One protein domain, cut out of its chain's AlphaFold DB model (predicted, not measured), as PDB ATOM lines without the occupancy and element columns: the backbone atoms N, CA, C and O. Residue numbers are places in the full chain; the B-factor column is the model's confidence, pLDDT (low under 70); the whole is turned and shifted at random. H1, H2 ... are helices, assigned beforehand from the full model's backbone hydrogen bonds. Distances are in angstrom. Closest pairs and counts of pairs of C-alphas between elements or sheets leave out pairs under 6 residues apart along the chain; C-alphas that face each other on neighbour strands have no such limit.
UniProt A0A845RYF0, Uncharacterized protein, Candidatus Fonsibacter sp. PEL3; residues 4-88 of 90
ATOM      1  N   ARG A   4      69.683  46.720  45.074       92.81
ATOM      2  CA  ARG A   4      68.543  47.238  45.853       92.81
ATOM      3  C   ARG A   4      67.555  48.047  45.000       92.81
ATOM      4  O   ARG A   4      66.348  47.916  45.188       92.81
ATOM      5  N   LYS A   5      68.036  48.853  44.042       95.75
ATOM      6  CA  LYS A   5      67.162  49.616  43.129       95.75
ATOM      7  C   LYS A   5      66.385  48.682  42.198       95.75
ATOM      8  O   LYS A   5      65.191  48.890  42.003       95.75
ATOM      9  N   ILE A   6      67.033  47.631  41.690       96.94
ATOM     10  CA  ILE A   6      66.388  46.613  40.842       96.94
ATOM     11  C   ILE A   6      65.262  45.912  41.606       96.94
ATOM     12  O   ILE A   6      64.148  45.808  41.095       96.94
ATOM     13  N   LEU A   7      65.523  45.476  42.843       97.69
ATOM     14  CA  LEU A   7      64.519  44.808  43.677       97.69
ATOM     15  C   LEU A   7      63.306  45.701  43.953       97.69
ATOM     16  O   LEU A   7      62.170  45.242  43.842       97.69
ATOM     17  N   LYS A   8      63.527  46.991  44.236       97.06
ATOM     18  CA  LYS A   8      62.431  47.947  44.442       97.06
ATOM     19  C   LYS A   8      61.574  48.117  43.185       97.06
ATOM     20  O   LYS A   8      60.353  48.119  43.284       97.06
ATOM     21  N   ILE A   9      62.196  48.216  42.007       97.81
ATOM     22  CA  ILE A   9      61.472  48.321  40.730       97.81
ATOM     23  C   ILE A   9      60.646  47.054  40.469       97.81
ATOM     24  O   ILE A   9      59.471  47.162  40.126       97.81
ATOM     25  N   ARG A  10      61.220  45.863  40.681       97.81
ATOM     26  CA  ARG A  10      60.506  44.584  40.518       97.81
ATOM     27  C   ARG A  10      59.306  44.470  41.451       97.81
ATOM     28  O   ARG A  10      58.221  44.157  40.987       97.81
ATOM     29  N   SER A  11      59.463  44.841  42.719       98.25
ATOM     30  CA  SER A  11      58.350  44.848  43.674       98.25
ATOM     31  C   SER A  11      57.193  45.754  43.225       98.25
ATOM     32  O   SER A  11      56.025  45.394  43.378       98.25
ATOM     33  N   THR A  12      57.498  46.901  42.610       98.50
ATOM     34  CA  THR A  12      56.474  47.769  42.011       98.50
ATOM     35  C   THR A  12      55.771  47.093  40.830       98.50
ATOM     36  O   THR A  12      54.546  47.180  40.742       98.50
ATOM     37  N   ILE A  13      56.510  46.402  39.952       98.38
ATOM     38  CA  ILE A  13      55.938  45.624  38.837       98.38
ATOM     39  C   ILE A  13      55.007  44.532  39.378       98.38
ATOM     40  O   ILE A  13      53.842  44.486  38.992       98.38
ATOM     41  N   ASP A  14      55.460  43.750  40.357       98.50
ATOM     42  CA  ASP A  14      54.658  42.683  40.969       98.50
ATOM     43  C   ASP A  14      53.349  43.224  41.566       98.50
ATOM     44  O   ASP A  14      52.298  42.582  41.515       98.50
ATOM     45  N   ASN A  15      53.388  44.427  42.146       98.62
ATOM     46  CA  ASN A  15      52.194  45.079  42.669       98.62
ATOM     47  C   ASN A  15      51.222  45.516  41.558       98.62
ATOM     48  O   ASN A  15      50.006  45.409  41.733       98.62
ATOM     49  N   ILE A  16      51.732  45.989  40.418       98.50
ATOM     50  CA  ILE A  16      50.911  46.299  39.238       98.50
ATOM     51  C   ILE A  16      50.266  45.014  38.701       98.50
ATOM     52  O   ILE A  16      49.056  44.984  38.470       98.50
ATOM     53  N   ASP A  17      51.025  43.925  38.602       98.44
ATOM     54  CA  ASP A  17      50.532  42.640  38.101       98.44
ATOM     55  C   ASP A  17      49.420  42.065  38.989       98.44
ATOM     56  O   ASP A  17      48.373  41.630  38.493       98.44
ATOM     57  N   LYS A  18      49.565  42.159  40.317       98.56
ATOM     58  CA  LYS A  18      48.502  41.798  41.273       98.56
ATOM     59  C   LYS A  18      47.214  42.590  41.030       98.56
ATOM     60  O   LYS A  18      46.116  42.024  41.070       98.56
ATOM     61  N   GLN A  19      47.324  43.889  40.750       98.56
ATOM     62  CA  GLN A  19      46.164  44.730  40.445       98.56
ATOM     63  C   GLN A  19      45.507  44.335  39.118       98.56
ATOM     64  O   GLN A  19      44.279  44.227  39.056       98.56
ATOM     65  N   ILE A  20      46.302  44.038  38.084       98.19
ATOM     66  CA  ILE A  20      45.801  43.541  36.797       98.19
ATOM     67  C   ILE A  20      44.995  42.253  37.010       98.19
ATOM     68  O   ILE A  20      43.854  42.166  36.552       98.19
ATOM     69  N   ILE A  21      45.516  41.285  37.770       98.31
ATOM     70  CA  ILE A  21      44.820  40.020  38.064       98.31
ATOM     71  C   ILE A  21      43.480  40.270  38.775       98.31
ATOM     72  O   ILE A  21      42.452  39.703  38.386       98.31
ATOM     73  N   LYS A  22      43.449  41.166  39.770       98.38
ATOM     74  CA  LYS A  22      42.210  41.539  40.473       98.38
ATOM     75  C   LYS A  22      41.171  42.123  39.509       98.38
ATOM     76  O   LYS A  22      40.006  41.713  39.526       98.38
ATOM     77  N   LEU A  23      41.587  43.036  38.630       98.44
ATOM     78  CA  LEU A  23      40.720  43.652  37.619       98.44
ATOM     79  C   LEU A  23      40.211  42.631  36.592       98.44
ATOM     80  O   LEU A  23      39.038  42.670  36.214       98.44
ATOM     81  N   LEU A  24      41.046  41.673  36.182       98.00
ATOM     82  CA  LEU A  24      40.635  40.570  35.309       98.00
ATOM     83  C   LEU A  24      39.546  39.707  35.961       98.00
ATOM     84  O   LEU A  24      38.561  39.365  35.301       98.00
ATOM     85  N   GLY A  25      39.669  39.417  37.260       98.00
ATOM     86  CA  GLY A  25      38.640  38.720  38.033       98.00
ATOM     87  C   GLY A  25      37.304  39.469  38.048       98.00
ATOM     88  O   GLY A  25      36.252  38.880  37.782       98.00
ATOM     89  N   LEU A  26      37.334  40.785  38.278       98.25
ATOM     90  CA  LEU A  26      36.138  41.634  38.219       98.25
ATOM     91  C   LEU A  26      35.517  41.646  36.818       98.25
ATOM     92  O   LEU A  26      34.306  41.464  36.676       98.25
ATOM     93  N   ARG A  27      36.338  41.776  35.771       97.56
ATOM     94  CA  ARG A  27      35.880  41.722  34.378       97.56
ATOM     95  C   ARG A  27      35.212  40.380  34.062       97.56
ATOM     96  O   ARG A  27      34.143  40.373  33.455       97.56
ATOM     97  N   LYS A  28      35.792  39.253  34.498       97.25
ATOM     98  CA  LYS A  28      35.202  37.910  34.334       97.25
ATOM     99  C   LYS A  28      33.817  37.827  34.976       97.25
ATOM    100  O   LYS A  28      32.897  37.326  34.335       97.25
ATOM    101  N   LYS A  29      33.638  38.353  36.195       97.62
ATOM    102  CA  LYS A  29      32.322  38.388  36.863       97.62
ATOM    103  C   LYS A  29      31.269  39.101  36.005       97.62
ATOM    104  O   LYS A  29      30.153  38.606  35.895       97.62
ATOM    105  N   GLN A  30      31.621  40.212  35.356       97.25
ATOM    106  CA  GLN A  30      30.696  40.926  34.464       97.25
ATOM    107  C   GLN A  30      30.390  40.148  33.177       97.25
ATOM    108  O   GLN A  30      29.243  40.120  32.741       97.25
ATOM    109  N   VAL A  31      31.383  39.458  32.601       95.69
ATOM    110  CA  VAL A  31      31.172  38.568  31.441       95.69
ATOM    111  C   VAL A  31      30.188  37.443  31.785       95.69
ATOM    112  O   VAL A  31      29.287  37.150  31.010       95.69
ATOM    113  N   LEU A  32      30.300  36.845  32.972       95.19
ATOM    114  CA  LEU A  32      29.352  35.822  33.424       95.19
ATOM    115  C   LEU A  32      27.931  36.377  33.602       95.19
ATOM    116  O   LEU A  32      26.965  35.686  33.291       95.19
ATOM    117  N   LYS A  33      27.794  37.619  34.083       95.38
ATOM    118  CA  LYS A  33      26.487  38.280  34.214       95.38
ATOM    119  C   LYS A  33      25.847  38.533  32.850       95.38
ATOM    120  O   LYS A  33      24.702  38.145  32.657       95.38
ATOM    121  N   ILE A  34      26.582  39.129  31.904       93.31
ATOM    122  CA  ILE A  34      26.041  39.437  30.569       93.31
ATOM    123  C   ILE A  34      25.719  38.161  29.775       93.31
ATOM    124  O   ILE A  34      24.763  38.156  29.007       93.31
ATOM    125  N   ALA A  35      26.461  37.065  29.994       92.38
ATOM    126  CA  ALA A  35      26.229  35.782  29.325       92.38
ATOM    127  C   ALA A  35      24.796  35.258  29.516       92.38
ATOM    128  O   ALA A  35      24.246  34.667  28.595       92.38
ATOM    129  N   LYS A  36      24.176  35.521  30.676       90.88
ATOM    130  CA  LYS A  36      22.801  35.094  30.995       90.88
ATOM    131  C   LYS A  36      21.738  35.707  30.080       90.88
ATOM    132  O   LYS A  36      20.659  35.146  29.957       90.88
ATOM    133  N   TYR A  37      22.041  36.844  29.456       91.31
ATOM    134  CA  TYR A  37      21.119  37.576  28.584       91.31
ATOM    135  C   TYR A  37      21.401  37.352  27.094       91.31
ATOM    136  O   TYR A  37      20.733  37.932  26.242       91.31
ATOM    137  N   LYS A  38      22.416  36.549  26.757       89.81
ATOM    138  CA  LYS A  38      22.817  36.292  25.374       89.81
ATOM    139  C   LYS A  38      22.263  34.962  24.878       89.81
ATOM    140  O   LYS A  38      22.170  33.991  25.617       89.81
ATOM    141  N   ASN A  39      21.994  34.909  23.578       90.19
ATOM    142  CA  ASN A  39      21.754  33.680  22.819       90.19
ATOM    143  C   ASN A  39      22.944  33.365  21.892       90.19
ATOM    144  O   ASN A  39      23.803  34.227  21.665       90.19
ATOM    145  N   LYS A  40      22.979  32.157  21.307       84.69
ATOM    146  CA  LYS A  40      24.084  31.673  20.450       84.69
ATOM    147  C   LYS A  40      24.500  32.646  19.342       84.69
ATOM    148  O   LYS A  40      25.686  32.742  19.033       84.69
ATOM    149  N   ARG A  41      23.548  33.398  18.776       86.06
ATOM    150  CA  ARG A  41      23.792  34.365  17.689       86.06
ATOM    151  C   ARG A  41      24.445  35.662  18.189       86.06
ATOM    152  O   ARG A  41      25.166  36.309  17.443       86.06
ATOM    153  N   THR A  42      24.236  36.015  19.457       86.12
ATOM    154  CA  THR A  42      24.702  37.275  20.076       86.12
ATOM    155  C   THR A  42      26.004  37.156  20.875       86.12
ATOM    156  O   THR A  42      26.528  38.155  21.371       86.12
ATOM    157  N   ILE A  43      26.563  35.946  21.003       85.31
ATOM    158  CA  ILE A  43      27.845  35.732  21.696       85.31
ATOM    159  C   ILE A  43      28.955  36.547  21.019       85.31
ATOM    160  O   ILE A  43      29.687  37.289  21.678       85.31
ATOM    161  N   VAL A  44      29.050  36.452  19.689       90.94
ATOM    162  CA  VAL A  44      30.025  37.205  18.892       90.94
ATOM    163  C   VAL A  44      29.382  38.484  18.363       90.94
ATOM    164  O   VAL A  44      28.890  38.542  17.240       90.94
ATOM    165  N   ASP A  45      29.421  39.536  19.174       90.88
ATOM    166  CA  ASP A  45      28.956  40.867  18.782       90.88
ATOM    167  C   ASP A  45      30.090  41.671  18.116       90.88
ATOM    168  O   ASP A  45      30.922  42.305  18.776       90.88
ATOM    169  N   LYS A  46      30.122  41.652  16.777       93.50
ATOM    170  CA  LYS A  46      31.119  42.380  15.971       93.50
ATOM    171  C   LYS A  46      31.054  43.897  16.188       93.50
ATOM    172  O   LYS A  46      32.099  44.549  16.243       93.50
ATOM    173  N   LYS A  47      29.853  44.468  16.355       95.25
ATOM    174  CA  LYS A  47      29.664  45.912  16.580       95.25
ATOM    175  C   LYS A  47      30.294  46.315  17.910       95.25
ATOM    176  O   LYS A  47      31.071  47.273  17.961       95.25
ATOM    177  N   ARG A  48      30.046  45.537  18.966       94.75
ATOM    178  CA  ARG A  48      30.638  45.762  20.286       94.75
ATOM    179  C   ARG A  48      32.152  45.596  20.280       94.75
ATOM    180  O   ARG A  48      32.843  46.416  20.885       94.75
ATOM    181  N   ILE A  49      32.681  44.581  19.596       96.12
ATOM    182  CA  ILE A  49      34.134  44.381  19.464       96.12
ATOM    183  C   ILE A  49      34.776  45.605  18.802       96.12
ATOM    184  O   ILE A  49      35.735  46.150  19.348       96.12
ATOM    185  N   ASN A  50      34.208  46.109  17.706       97.38
ATOM    186  CA  ASN A  50      34.716  47.304  17.028       97.38
ATOM    187  C   ASN A  50      34.698  48.545  17.935       97.38
ATOM    188  O   ASN A  50      35.671  49.301  17.968       97.38
ATOM    189  N   GLN A  51      33.635  48.739  18.721       97.88
ATOM    190  CA  GLN A  51      33.570  49.818  19.714       97.88
ATOM    191  C   GLN A  51      34.656  49.682  20.790       97.88
ATOM    192  O   GLN A  51      35.279  50.675  21.163       97.88
ATOM    193  N   ILE A  52      34.910  48.460  21.277       97.50
ATOM    194  CA  ILE A  52      35.993  48.200  22.234       97.50
ATOM    195  C   ILE A  52      37.339  48.570  21.605       97.50
ATOM    196  O   ILE A  52      38.098  49.292  22.243       97.50
ATOM    197  N   MET A  53      37.607  48.147  20.364       97.75
ATOM    198  CA  MET A  53      38.869  48.434  19.672       97.75
ATOM    199  C   MET A  53      39.106  49.936  19.480       97.75
ATOM    200  O   MET A  53      40.208  50.419  19.737       97.75
ATOM    201  N   LYS A  54      38.071  50.697  19.101       98.06
ATOM    202  CA  LYS A  54      38.156  52.164  18.996       98.06
ATOM    203  C   LYS A  54      38.486  52.808  20.343       98.06
ATOM    204  O   LYS A  54      39.408  53.616  20.427       98.06
ATOM    205  N   ARG A  55      37.781  52.405  21.405       98.25
ATOM    206  CA  ARG A  55      37.996  52.938  22.758       98.25
ATOM    207  C   ARG A  55      39.403  52.635  23.275       98.25
ATOM    208  O   ARG A  55      40.075  53.543  23.742       98.25
ATOM    209  N   ILE A  56      39.875  51.389  23.173       97.94
ATOM    210  CA  ILE A  56      41.210  51.035  23.687       97.94
ATOM    211  C   ILE A  56      42.338  51.677  22.870       97.94
ATOM    212  O   ILE A  56      43.395  51.935  23.429       97.94
ATOM    213  N   LYS A  57      42.124  51.983  21.580       98.19
ATOM    214  CA  LYS A  57      43.081  52.761  20.778       98.19
ATOM    215  C   LYS A  57      43.246  54.178  21.329       98.19
ATOM    216  O   LYS A  57      44.372  54.654  21.457       98.19
ATOM    217  N   ALA A  58      42.135  54.834  21.670       98.31
ATOM    218  CA  ALA A  58      42.158  56.157  22.286       98.31
ATOM    219  C   ALA A  58      42.831  56.126  23.671       98.31
ATOM    220  O   ALA A  58      43.698  56.953  23.945       98.31
ATOM    221  N   GLU A  59      42.507  55.130  24.501       97.81
ATOM    222  CA  GLU A  59      43.139  54.946  25.816       97.81
ATOM    223  C   GLU A  59      44.642  54.653  25.712       97.81
ATOM    224  O   GLU A  59      45.429  55.232  26.460       97.81
ATOM    225  N   ALA A  60      45.068  53.812  24.764       97.94
ATOM    226  CA  ALA A  60      46.485  53.531  24.526       97.94
ATOM    227  C   ALA A  60      47.255  54.817  24.192       97.94
ATOM    228  O   ALA A  60      48.275  55.109  24.816       97.94
ATOM    229  N   LYS A  61      46.705  55.644  23.286       97.88
ATOM    230  CA  LYS A  61      47.278  56.951  22.934       97.88
ATOM    231  C   LYS A  61      47.368  57.877  24.151       97.88
ATOM    232  O   LYS A  61      48.416  58.476  24.372       97.88
ATOM    233  N   LYS A  62      46.303  57.970  24.955       98.31
ATOM    234  CA  LYS A  62      46.263  58.808  26.167       98.31
ATOM    235  C   LYS A  62      47.334  58.409  27.185       98.31
ATOM    236  O   LYS A  62      47.942  59.277  27.799       98.31
ATOM    237  N   ASN A  63      47.582  57.110  27.332       97.25
ATOM    238  CA  ASN A  63      48.544  56.569  28.294       97.25
ATOM    239  C   ASN A  63      49.957  56.386  27.712       97.25
ATOM    240  O   ASN A  63      50.821  55.854  28.401       97.25
ATOM    241  N   LYS A  64      50.208  56.825  26.467       97.69
ATOM    242  CA  LYS A  64      51.497  56.667  25.765       97.69
ATOM    243  C   LYS A  64      51.971  55.203  25.697       97.69
ATOM    244  O   LYS A  64      53.162  54.925  25.792       97.69
ATOM    245  N   ILE A  65      51.032  54.271  25.532       97.00
ATOM    246  CA  ILE A  65      51.307  52.838  25.371       97.00
ATOM    247  C   ILE A  65      51.142  52.479  23.896       97.00
ATOM    248  O   ILE A  65      50.201  52.934  23.239       97.00
ATOM    249  N   ASP A  66      52.031  51.629  23.385       97.62
ATOM    250  CA  ASP A  66      51.913  51.084  22.038       97.62
ATOM    251  C   ASP A  66      50.552  50.388  21.830       97.62
ATOM    252  O   ASP A  66      50.110  49.537  22.612       97.62
ATOM    253  N   PHE A  67      49.855  50.765  20.756       97.81
ATOM    254  CA  PHE A  67      48.515  50.250  20.497       97.81
ATOM    255  C   PHE A  67      48.519  48.759  20.139       97.81
ATOM    256  O   PHE A  67      47.546  48.071  20.452       97.81
ATOM    257  N   ILE A  68      49.574  48.241  19.507       97.75
ATOM    258  CA  ILE A  68      49.677  46.825  19.139       97.75
ATOM    259  C   ILE A  68      49.706  45.972  20.411       97.75
ATOM    260  O   ILE A  68      48.957  44.995  20.499       97.75
ATOM    261  N   LEU A  69      50.462  46.390  21.433       97.81
ATOM    262  CA  LEU A  69      50.471  45.739  22.746       97.81
ATOM    263  C   LEU A  69      49.062  45.675  23.363       97.81
ATOM    264  O   LEU A  69      48.568  44.595  23.702       97.81
ATOM    265  N   VAL A  70      48.378  46.822  23.454       98.00
ATOM    266  CA  VAL A  70      47.024  46.916  24.035       98.00
ATOM    267  C   VAL A  70      46.021  46.087  23.230       98.00
ATOM    268  O   VAL A  70      45.226  45.330  23.796       98.00
ATOM    269  N   LYS A  71      46.071  46.173  21.898       98.06
ATOM    270  CA  LYS A  71      45.212  45.410  20.987       98.06
ATOM    271  C   LYS A  71      45.390  43.908  21.189       98.06
ATOM    272  O   LYS A  71      44.388  43.192  21.274       98.06
ATOM    273  N   ASN A  72      46.627  43.427  21.281       98.19
ATOM    274  CA  ASN A  72      46.921  42.006  21.457       98.19
ATOM    275  C   ASN A  72      46.369  41.490  22.789       98.19
ATOM    276  O   ASN A  72      45.667  40.474  22.813       98.19
ATOM    277  N   PHE A  73      46.586  42.235  23.875       97.69
ATOM    278  CA  PHE A  73      46.058  41.887  25.191       97.69
ATOM    279  C   PHE A  73      44.522  41.834  25.203       97.69
ATOM    280  O   PHE A  73      43.926  40.820  25.577       97.69
ATOM    281  N   TRP A  74      43.848  42.879  24.709       97.75
ATOM    282  CA  TRP A  74      42.381  42.911  24.674       97.75
ATOM    283  C   TRP A  74      41.781  41.844  23.763       97.75
ATOM    284  O   TRP A  74      40.726  41.294  24.085       97.75
ATOM    285  N   SER A  75      42.449  41.512  22.658       97.38
ATOM    286  CA  SER A  75      42.002  40.451  21.752       97.38
ATOM    287  C   SER A  75      41.963  39.099  22.466       97.38
ATOM    288  O   SER A  75      40.961  38.388  22.367       97.38
ATOM    289  N   LYS A  76      42.981  38.776  23.277       98.00
ATOM    290  CA  LYS A  76      42.984  37.563  24.112       98.00
ATOM    291  C   LYS A  76      41.861  37.582  25.152       98.00
ATOM    292  O   LYS A  76      41.170  36.577  25.317       98.00
ATOM    293  N   LEU A  77      41.599  38.726  25.793       97.38
ATOM    294  CA  LEU A  77      40.492  38.853  26.750       97.38
ATOM    295  C   LEU A  77      39.114  38.674  26.103       97.38
ATOM    296  O   LEU A  77      38.231  38.045  26.690       97.38
ATOM    297  N   ILE A  78      38.905  39.219  24.904       97.00
ATOM    298  CA  ILE A  78      37.656  39.056  24.150       97.00
ATOM    299  C   ILE A  78      37.477  37.592  23.747       97.00
ATOM    300  O   ILE A  78      36.416  37.028  24.001       97.00
ATOM    301  N   GLN A  79      38.520  36.953  23.208       96.94
ATOM    302  CA  GLN A  79      38.495  35.528  22.862       96.94
ATOM    303  C   GLN A  79      38.160  34.653  24.074       96.94
ATOM    304  O   GLN A  79      37.302  33.775  23.980       96.94
ATOM    305  N   TYR A  80      38.785  34.915  25.225       96.50
ATOM    306  CA  TYR A  80      38.454  34.240  26.479       96.50
ATOM    307  C   TYR A  80      36.984  34.444  26.868       96.50
ATOM    308  O   TYR A  80      36.303  33.483  27.218       96.50
ATOM    309  N   SER A  81      36.477  35.675  26.756       95.88
ATOM    310  CA  SER A  81      35.087  36.006  27.105       95.88
ATOM    311  C   SER A  81      34.096  35.243  26.225       95.88
ATOM    312  O   SER A  81      33.190  34.609  26.745       95.88
ATOM    313  N   ILE A  82      34.325  35.216  24.908       94.75
ATOM    314  CA  ILE A  82      33.509  34.461  23.947       94.75
ATOM    315  C   ILE A  82      33.519  32.967  24.282       94.75
ATOM    316  O   ILE A  82      32.467  32.334  24.296       94.75
ATOM    317  N   LYS A  83      34.693  32.388  24.572       94.69
ATOM    318  CA  LYS A  83      34.802  30.972  24.966       94.69
ATOM    319  C   LYS A  83      34.021  30.676  26.245       94.69
ATOM    320  O   LYS A  83      33.393  29.629  26.334       94.69
ATOM    321  N   LEU A  84      34.064  31.580  27.222       94.12
ATOM    322  CA  LEU A  84      33.333  31.440  28.478       94.12
ATOM    323  C   LEU A  84      31.818  31.539  28.260       94.12
ATOM    324  O   LEU A  84      31.081  30.693  28.752       94.12
ATOM    325  N   GLU A  85      31.365  32.519  27.477       93.06
ATOM    326  CA  GLU A  85      29.953  32.708  27.128       93.06
ATOM    327  C   GLU A  85      29.384  31.487  26.388       93.06
ATOM    328  O   GLU A  85      28.315  31.004  26.750       93.06
ATOM    329  N   LYS A  86      30.126  30.911  25.427       92.81
ATOM    330  CA  LYS A  86      29.719  29.689  24.702       92.81
ATOM    331  C   LYS A  86      29.478  28.477  25.601       92.81
ATOM    332  O   LYS A  86      28.707  27.609  25.222       92.81
ATOM    333  N   LYS A  87      30.140  28.395  26.759       90.88
ATOM    334  CA  LYS A  87      29.930  27.299  27.720       90.88
ATOM    335  C   LYS A  87      28.652  27.466  28.545       90.88
ATOM    336  O   LYS A  87      28.205  26.506  29.155       90.88
ATOM    337  N   ILE A  88      28.119  28.684  28.618       89.00
ATOM    338  CA  ILE A  88      26.996  29.048  29.493       89.00
ATOM    339  C   ILE A  88      25.698  29.129  28.695       89.00
ATOM    340  O   ILE A  88      24.657  28.673  29.156       89.00
TER     341      ILE A  88
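Overview. This is residues 4 to 88 of the 90 residues of an uncharacterized protein of Candidatus Fonsibacter sp. PEL3 (UniProt A0A845RYF0). Three helices make an open zigzag: H3 runs slantwise from the end of H2 to the end of H1, meeting each in a V, and H1 and H2 stay apart. Residues 4 to 23 of the long H1 stick out as a free arm. The printed part has 85 residues with three named helices, H1, H2, H3 in chain order, and no named strand: all helix. It is loose, a rod spanning 54 by 25 by 14 A, with a radius of gyration of the C-alphas of 15.9 A.

Along the chain. H1, residues 4 to 35, begins at C-alpha 4 (68.543, 47.238, 45.853) and is 46.8 A long. H2, residues 46 to 62, measures 24.6 A. H3, residues 67 to 88, measures 31.5 A and ends at C-alpha 88 (26.996, 29.048, 29.493).

Arrangement. H1 touches H3 with residues 28 to 35 alone, and H3 touches H1 with residues 81 to 88 alone; the closest C-alphas, of Ala 35 and Glu 85, are 5.3 A apart. They run the same way at a steep tilt of 40 degrees. H2 and H3 form a helical hairpin and touch, closest at the C-alphas of Ala 60 and Phe 67, 5.6 A. They run opposite ways at a shallow tilt of 33 degrees, only just short of steep. Every O i to N i+4 pair is within hydrogen-bond range in H1 and H2, and 16 of 18 in H3.

Size, cuts and confidence. The C-alphas farthest apart, of Arg 4 and Arg 41, are 54.4 A apart. The printed part has no cut; the link from H1 to H2 is short, that from H2 to H3 tight. No printed residue is under 70 in pLDDT.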